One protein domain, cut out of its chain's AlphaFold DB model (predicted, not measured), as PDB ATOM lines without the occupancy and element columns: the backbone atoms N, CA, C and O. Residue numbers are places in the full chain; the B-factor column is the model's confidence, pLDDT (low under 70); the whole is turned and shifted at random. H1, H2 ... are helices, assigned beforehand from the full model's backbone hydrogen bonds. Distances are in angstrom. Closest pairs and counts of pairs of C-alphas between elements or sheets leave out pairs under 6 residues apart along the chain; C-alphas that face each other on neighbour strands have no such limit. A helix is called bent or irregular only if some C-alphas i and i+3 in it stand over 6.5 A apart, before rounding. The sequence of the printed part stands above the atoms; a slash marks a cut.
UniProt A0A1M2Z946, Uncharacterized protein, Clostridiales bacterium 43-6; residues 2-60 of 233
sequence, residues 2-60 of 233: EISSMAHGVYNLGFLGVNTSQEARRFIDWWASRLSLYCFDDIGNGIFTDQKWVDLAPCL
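This is residues 2 to 60 of the 233 residues of an uncharacterized protein of Clostridiales bacterium 43-6 (UniProt A0A1M2Z946). H1, the long link of residues 9 to 21, the long helix H2 and the link of residues 39 to 50 form a ring, with H3 over its opening. Residues 19 to 25 stick out. The 59 printed residues, all-helix in class, run H1, H2, H3 with no named strand; the whole is compact, radius of gyration of the C-alphas 11.8 A, spans 34 by 24 by 20 A.

Start at H1, residues 2 to 8, which is apart from H2, residues 22 to 38. H1 only just touches H3, residues 51 to 60, with 3 pairs of C-alphas within 8 A, closest His 8 and Lys 52 at 5.8 A, about perpendicular at 81 degrees. H2, with residues 27 to 34 alone, only just touches H3, also with 3 pairs, closest C-alphas Trp 31 and Trp 53 at 7.3 A; they form a helical hairpin, opposite ways at a steep tilt of 39 degrees. Every O i to N i+4 pair is within hydrogen-bond range in H1, 12 of 13 in H2 and 1 of 6 in H3, where 6 of 7 O i to N i+3 pairs are.

Find C-alpha 2 at (120.817, 75.619, 138.272); H1 runs 9.9 A from there. H2 runs 24.0 A, and H3 15.3 A to C-alpha 60 at (113.695, 82.494, 117.821). H3 is irregular: C-alphas 55 and 58 are 7.3 A apart.

Look for the farthest C-alphas at Thr 20 and Gly 44, 35.1 A apart. Both links are long, the printed part has no cut, and no printed residue is under 70 in pLDDT.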
ATOM      1  N   GLU A   2     121.956  75.420 139.190       89.19
ATOM      2  CA  GLU A   2     120.817  75.619 138.272       89.19
ATOM      3  C   GLU A   2     119.981  76.885 138.530       89.19
ATOM      4  O   GLU A   2     119.723  77.641 137.599       89.19
ATOM      5  N   ILE A   3     119.616  77.181 139.787       92.00
ATOM      6  CA  ILE A   3     118.877  78.416 140.133       92.00
ATOM      7  C   ILE A   3     119.664  79.671 139.726       92.00
ATOM      8  O   ILE A   3     119.083  80.631 139.225       92.00
ATOM      9  N   SER A   4     120.987  79.647 139.900       90.75
ATOM     10  CA  SER A   4     121.848  80.748 139.469       90.75
ATOM     11  C   SER A   4     121.859  80.870 137.945       90.75
ATOM     12  O   SER A   4     121.675  81.968 137.431       90.75
ATOM     13  N   SER A   5     121.991  79.761 137.214       91.94
ATOM     14  CA  SER A   5     121.929  79.764 135.745       91.94
ATOM     15  C   SER A   5     120.585  80.295 135.237       91.94
ATOM     16  O   SER A   5     120.547  81.127 134.342       91.94
ATOM     17  N   MET A   6     119.462  79.926 135.858       93.88
ATOM     18  CA  MET A   6     118.160  80.496 135.488       93.88
ATOM     19  C   MET A   6     118.091  82.012 135.711       93.88
ATOM     20  O   MET A   6     117.466  82.718 134.918       93.88
ATOM     21  N   ALA A   7     118.725  82.528 136.765       95.00
ATOM     22  CA  ALA A   7     118.744  83.957 137.066       95.00
ATOM     23  C   ALA A   7     119.658  84.762 136.123       95.00
ATOM     24  O   ALA A   7     119.300  85.880 135.755       95.00
ATOM     25  N   HIS A   8     120.793  84.193 135.706       94.06
ATOM     26  CA  HIS A   8     121.864  84.906 134.993       94.06
ATOM     27  C   HIS A   8     122.038  84.492 133.514       94.06
ATOM     28  O   HIS A   8     122.846  85.076 132.796       94.06
ATOM     29  N   GLY A   9     121.287  83.500 133.041       94.94
ATOM     30  CA  GLY A   9     121.397  82.931 131.694       94.94
ATOM     31  C   GLY A   9     121.953  81.505 131.712       94.94
ATOM     32  O   GLY A   9     122.868  81.189 132.478       94.94
ATOM     33  N   VAL A  10     121.374  80.633 130.883       94.69
ATOM     34  CA  VAL A  10     121.757  79.212 130.789       94.69
ATOM     35  C   VAL A  10     122.874  78.964 129.775       94.69
ATOM     36  O   VAL A  10     123.549  77.942 129.858       94.69
ATOM     37  N   TYR A  11     123.095  79.906 128.858       94.62
ATOM     38  CA  TYR A  11     124.257  79.948 127.969       94.62
ATOM     39  C   TYR A  11     125.226  81.015 128.471       94.62
ATOM     40  O   TYR A  11     124.796  82.127 128.771       94.62
ATOM     41  N   ASN A  12     126.518  80.694 128.566       92.88
ATOM     42  CA  ASN A  12     127.529  81.698 128.872       92.88
ATOM     43  C   ASN A  12     127.921  82.452 127.592       92.88
ATOM     44  O   ASN A  12     128.047  81.840 126.534       92.88
ATOM     45  N   LEU A  13     128.062  83.777 127.676       93.69
ATOM     46  CA  LEU A  13     128.492  84.618 126.551       93.69
ATOM     47  C   LEU A  13     129.974  85.008 126.609       93.69
ATOM     48  O   LEU A  13     130.389  85.962 125.953       93.69
ATOM     49  N   GLY A  14     130.798  84.239 127.323       93.31
ATOM     50  CA  GLY A  14     132.247  84.252 127.135       93.31
ATOM     51  C   GLY A  14     132.650  83.863 125.717       93.31
ATOM     52  O   GLY A  14     133.691  84.297 125.222       93.31
ATOM     53  N   PHE A  15     131.787  83.111 125.027       96.19
ATOM     54  CA  PHE A  15     131.948  82.784 123.622       96.19
ATOM     55  C   PHE A  15     130.633  82.799 122.843       96.19
ATOM     56  O   PHE A  15     129.640  82.187 123.229       96.19
ATOM     57  N   LEU A  16     130.656  83.451 121.680       96.50
ATOM     58  CA  LEU A  16     129.558  83.466 120.720       96.50
ATOM     59  C   LEU A  16     130.127  83.506 119.299       96.50
ATOM     60  O   LEU A  16     130.844  84.436 118.932       96.50
ATOM     61  N   GLY A  17     129.780  82.506 118.488       96.56
ATOM     62  CA  GLY A  17     130.108  82.468 117.065       96.56
ATOM     63  C   GLY A  17     128.950  82.985 116.217       96.56
ATOM     64  O   GLY A  17     127.823  82.516 116.358       96.56
ATOM     65  N   VAL A  18     129.221  83.929 115.314       96.94
ATOM     66  CA  VAL A  18     128.209  84.525 114.429       96.94
ATOM     67  C   VAL A  18     128.754  84.559 113.004       96.94
ATOM     68  O   VAL A  18     129.854  85.053 112.768       96.94
ATOM     69  N   ASN A  19     127.998  84.014 112.050       96.62
ATOM     70  CA  ASN A  19     128.355  84.054 110.631       96.62
ATOM     71  C   ASN A  19     127.741  85.288 109.932       96.62
ATOM     72  O   ASN A  19     127.065  86.104 110.552       96.62
ATOM     73  N   THR A  20     127.967  85.435 108.626       97.56
ATOM     74  CA  THR A  20     127.480  86.580 107.832       97.56
ATOM     75  C   THR A  20     126.126  86.339 107.154       97.56
ATOM     76  O   THR A  20     125.734  87.098 106.268       97.56
ATOM     77  N   SER A  21     125.399  85.286 107.538       98.38
ATOM     78  CA  SER A  21     124.091  84.979 106.954       98.38
ATOM     79  C   SER A  21     123.039  86.035 107.305       98.38
ATOM     80  O   SER A  21     123.152  86.778 108.284       98.38
ATOM     81  N   GLN A  22     121.959  86.067 106.522       98.31
ATOM     82  CA  GLN A  22     120.809  86.920 106.825       98.31
ATOM     83  C   GLN A  22     120.167  86.554 108.172       98.31
ATOM     84  O   GLN A  22     119.708  87.441 108.886       98.31
ATOM     85  N   GLU A  23     120.183  85.274 108.554       98.25
ATOM     86  CA  GLU A  23     119.635  84.821 109.835       98.25
ATOM     87  C   GLU A  23     120.470  85.314 111.019       98.25
ATOM     88  O   GLU A  23     119.934  85.887 111.969       98.25
ATOM     89  N   ALA A  24     121.797  85.218 110.913       98.12
ATOM     90  CA  ALA A  24     122.707  85.792 111.897       98.12
ATOM     91  C   ALA A  24     122.525  87.312 112.021       98.12
ATOM     92  O   ALA A  24     122.505  87.852 113.129       98.12
ATOM     93  N   ARG A  25     122.310  88.014 110.898       98.31
ATOM     94  CA  ARG A  25     122.009  89.449 110.924       98.31
ATOM     95  C   ARG A  25     120.706  89.751 111.668       98.31
ATOM     96  O   ARG A  25     120.694  90.655 112.502       98.31
ATOM     97  N   ARG A  26     119.640  88.979 111.420       98.56
ATOM     98  CA  ARG A  26     118.357  89.103 112.137       98.56
ATOM     99  C   ARG A  26     118.525  88.906 113.643       98.56
ATOM    100  O   ARG A  26     117.956  89.683 114.409       98.56
ATOM    101  N   PHE A  27     119.317  87.916 114.061       98.44
ATOM    102  CA  PHE A  27     119.649  87.694 115.469       98.44
ATOM    103  C   PHE A  27     120.362  88.904 116.084       98.44
ATOM    104  O   PHE A  27     119.921  89.410 117.115       98.44
ATOM    105  N   ILE A  28     121.411  89.417 115.433       98.19
ATOM    106  CA  ILE A  28     122.183  90.561 115.939       98.19
ATOM    107  C   ILE A  28     121.327  91.824 116.039       98.19
ATOM    108  O   ILE A  28     121.365  92.498 117.068       98.19
ATOM    109  N   ASP A  29     120.522  92.136 115.021       98.31
ATOM    110  CA  ASP A  29     119.653  93.319 115.041       98.31
ATOM    111  C   ASP A  29     118.588  93.206 116.149       98.31
ATOM    112  O   ASP A  29     118.320  94.170 116.877       98.31
ATOM    113  N   TRP A  30     118.014  92.012 116.344       98.31
ATOM    114  CA  TRP A  30     117.098  91.748 117.451       98.31
ATOM    115  C   TRP A  30     117.787  91.906 118.811       98.31
ATOM    116  O   TRP A  30     117.272  92.641 119.661       98.31
ATOM    117  N   TRP A  31     118.942  91.271 119.014       98.00
ATOM    118  CA  TRP A  31     119.678  91.296 120.277       98.00
ATOM    119  C   TRP A  31     120.107  92.725 120.621       98.00
ATOM    120  O   TRP A  31     119.748  93.226 121.687       98.00
ATOM    121  N   ALA A  32     120.713  93.452 119.676       97.88
ATOM    122  CA  ALA A  32     121.074  94.861 119.831       97.88
ATOM    123  C   ALA A  32     119.867  95.738 120.210       97.88
ATOM    124  O   ALA A  32     119.973  96.587 121.102       97.88
ATOM    125  N   SER A  33     118.689  95.496 119.610       96.81
ATOM    126  CA  SER A  33     117.462  96.216 119.980       96.81
ATOM    127  C   SER A  33     117.083  95.999 121.448       96.81
ATOM    128  O   SER A  33     116.697  96.955 122.125       96.81
ATOM    129  N   ARG A  34     117.234  94.773 121.975       96.50
ATOM    130  CA  ARG A  34     116.974  94.476 123.390       96.50
ATOM    131  C   ARG A  34     118.013  95.151 124.277       96.50
ATOM    132  O   ARG A  34     117.635  95.846 125.218       96.50
ATOM    133  N   LEU A  35     119.298  95.020 123.951       96.25
ATOM    134  CA  LEU A  35     120.393  95.548 124.771       96.25
ATOM    135  C   LEU A  35     120.385  97.071 124.882       96.25
ATOM    136  O   LEU A  35     120.731  97.599 125.939       96.25
ATOM    137  N   SER A  36     119.914  97.771 123.846       92.38
ATOM    138  CA  SER A  36     119.780  99.233 123.867       92.38
ATOM    139  C   SER A  36     118.900  99.750 125.015       92.38
ATOM    140  O   SER A  36     119.108 100.859 125.508       92.38
ATOM    141  N   LEU A  37     117.944  98.934 125.473       90.31
ATOM    142  CA  LEU A  37     117.006  99.287 126.536       90.31
ATOM    143  C   LEU A  37     117.182  98.441 127.797       90.31
ATOM    144  O   LEU A  37     116.878  98.935 128.881       90.31
ATOM    145  N   TYR A  38     117.664  97.202 127.666       94.38
ATOM    146  CA  TYR A  38     117.592  96.166 128.697       94.38
ATOM    147  C   TYR A  38     118.919  95.462 129.016       94.38
ATOM    148  O   TYR A  38     118.909  94.367 129.572       94.38
ATOM    149  N   CYS A  39     120.065  96.079 128.713       94.75
ATOM    150  CA  CYS A  39     121.370  95.576 129.150       94.75
ATOM    151  C   CYS A  39     121.716  96.089 130.563       94.75
ATOM    152  O   CYS A  39     122.398  97.101 130.739       94.75
ATOM    153  N   PHE A  40     121.160  95.447 131.592       93.19
ATOM    154  CA  PHE A  40     121.453  95.736 133.001       93.19
ATOM    155  C   PHE A  40     121.063  94.563 133.903       93.19
ATOM    156  O   PHE A  40     120.394  93.635 133.467       93.19
ATOM    157  N   ASP A  41     121.464  94.620 135.169       94.38
ATOM    158  CA  ASP A  41     121.009  93.684 136.197       94.38
ATOM    159  C   ASP A  41     119.683  94.165 136.820       94.38
ATOM    160  O   ASP A  41     119.607  95.264 137.386       94.38
ATOM    161  N   ASP A  42     118.635  93.358 136.646       93.75
ATOM    162  CA  ASP A  42     117.356  93.410 137.357       93.75
ATOM    163  C   ASP A  42     116.759  91.992 137.400       93.75
ATOM    164  O   ASP A  42     115.707  91.697 136.819       93.75
ATOM    165  N   ILE A  43     117.492  91.091 138.069       93.69
ATOM    166  CA  ILE A  43     117.187  89.651 138.153       93.69
ATOM    167  C   ILE A  43     115.740  89.385 138.588       93.69
ATOM    168  O   ILE A  43     115.091  88.486 138.056       93.69
ATOM    169  N   GLY A  44     115.196  90.188 139.510       93.31
ATOM    170  CA  GLY A  44     113.818  90.041 139.994       93.31
ATOM    171  C   GLY A  44     112.749  90.223 138.909       93.31
ATOM    172  O   GLY A  44     111.654  89.684 139.038       93.31
ATOM    173  N   ASN A  45     113.071  90.938 137.826       92.94
ATOM    174  CA  ASN A  45     112.219  91.099 136.645       92.94
ATOM    175  C   ASN A  45     112.683  90.234 135.457       92.94
ATOM    176  O   ASN A  45     112.234  90.442 134.331       92.94
ATOM    177  N   GLY A  46     113.577  89.270 135.695       93.69
ATOM    178  CA  GLY A  46     114.096  88.361 134.675       93.69
ATOM    179  C   GLY A  46     115.089  88.999 133.703       93.69
ATOM    180  O   GLY A  46     115.324  88.431 132.639       93.69
ATOM    181  N   ILE A  47     115.665  90.158 134.039       95.44
ATOM    182  CA  ILE A  47     116.644  90.855 133.197       95.44
ATOM    183  C   ILE A  47     118.033  90.669 133.804       95.44
ATOM    184  O   ILE A  47     118.266  91.023 134.958       95.44
ATOM    185  N   PHE A  48     118.968  90.155 133.009       96.75
ATOM    186  CA  PHE A  48     120.370  90.104 133.396       96.75
ATOM    187  C   PHE A  48     121.280  90.303 132.186       96.75
ATOM    188  O   PHE A  48     121.390  89.424 131.330       96.75
ATOM    189  N   THR A  49     121.890  91.491 132.154       95.62
ATOM    190  CA  THR A  49     122.906  91.926 131.185       95.62
ATOM    191  C   THR A  49     122.537  91.530 129.751       95.62
ATOM    192  O   THR A  49     121.370  91.576 129.359       95.62
ATOM    193  N   ASP A  50     123.534  91.227 128.940       95.94
ATOM    194  CA  ASP A  50     123.427  90.778 127.568       95.94
ATOM    195  C   ASP A  50     123.206  89.265 127.442       95.94
ATOM    196  O   ASP A  50     122.462  88.832 126.556       95.94
ATOM    197  N   GLN A  51     123.761  88.490 128.377       95.44
ATOM    198  CA  GLN A  51     123.775  87.029 128.359       95.44
ATOM    199  C   GLN A  51     122.385  86.405 128.424       95.44
ATOM    200  O   GLN A  51     122.045  85.553 127.603       95.44
ATOM    201  N   LYS A  52     121.544  86.853 129.361       96.56
ATOM    202  CA  LYS A  52     120.249  86.208 129.605       96.56
ATOM    203  C   LYS A  52     119.296  86.287 128.412       96.56
ATOM    204  O   LYS A  52     118.431  85.432 128.249       96.56
ATOM    205  N   TRP A  53     119.456  87.285 127.546       96.88
ATOM    206  CA  TRP A  53     118.658  87.391 126.324       96.88
ATOM    207  C   TRP A  53     118.883  86.211 125.375       96.88
ATOM    208  O   TRP A  53     117.955  85.816 124.669       96.88
ATOM    209  N   VAL A  54     120.077  85.617 125.381       97.19
ATOM    210  CA  VAL A  54     120.433  84.504 124.494       97.19
ATOM    211  C   VAL A  54     119.765  83.189 124.910       97.19
ATOM    212  O   VAL A  54     119.615  82.308 124.068       97.19
ATOM    213  N   ASP A  55     119.197  83.100 126.120       97.19
ATOM    214  CA  ASP A  55     118.300  81.998 126.514       97.19
ATOM    215  C   ASP A  55     117.154  81.802 125.499       97.19
ATOM    216  O   ASP A  55     116.694  80.682 125.278       97.19
ATOM    217  N   LEU A  56     116.698  82.889 124.863       97.25
ATOM    218  CA  LEU A  56     115.610  82.868 123.883       97.25
ATOM    219  C   LEU A  56     116.078  82.528 122.462       97.25
ATOM    220  O   LEU A  56     115.246  82.182 121.623       97.25
ATOM    221  N   ALA A  57     117.376  82.644 122.166       97.12
ATOM    222  CA  ALA A  57     117.879  82.588 120.796       97.12
ATOM    223  C   ALA A  57     117.565  81.260 120.077       97.12
ATOM    224  O   ALA A  57     117.050  81.334 118.962       97.12
ATOM    225  N   PRO A  58     117.737  80.070 120.695       96.50
ATOM    226  CA  PRO A  58     117.426  78.795 120.036       96.50
ATOM    227  C   PRO A  58     115.948  78.611 119.664       96.50
ATOM    228  O   PRO A  58     115.622  77.786 118.818       96.50
ATOM    229  N   CYS A  59     115.043  79.357 120.306       97.62
ATOM    230  CA  CYS A  59     113.613  79.316 120.004       97.62
ATOM    231  C   CYS A  59     113.199  80.334 118.932       97.62
ATOM    232  O   CYS A  59     112.102  80.231 118.387       97.62
ATOM    233  N   LEU A  60     114.026  81.355 118.682       98.06
ATOM    234  CA  LEU A  60     113.695  82.494 117.821       98.06
ATOM    235  C   LEU A  60     114.469  82.502 116.497       98.06
ATOM    236  O   LEU A  60     114.004  83.128 115.544       98.06
TER     237      LEU A  60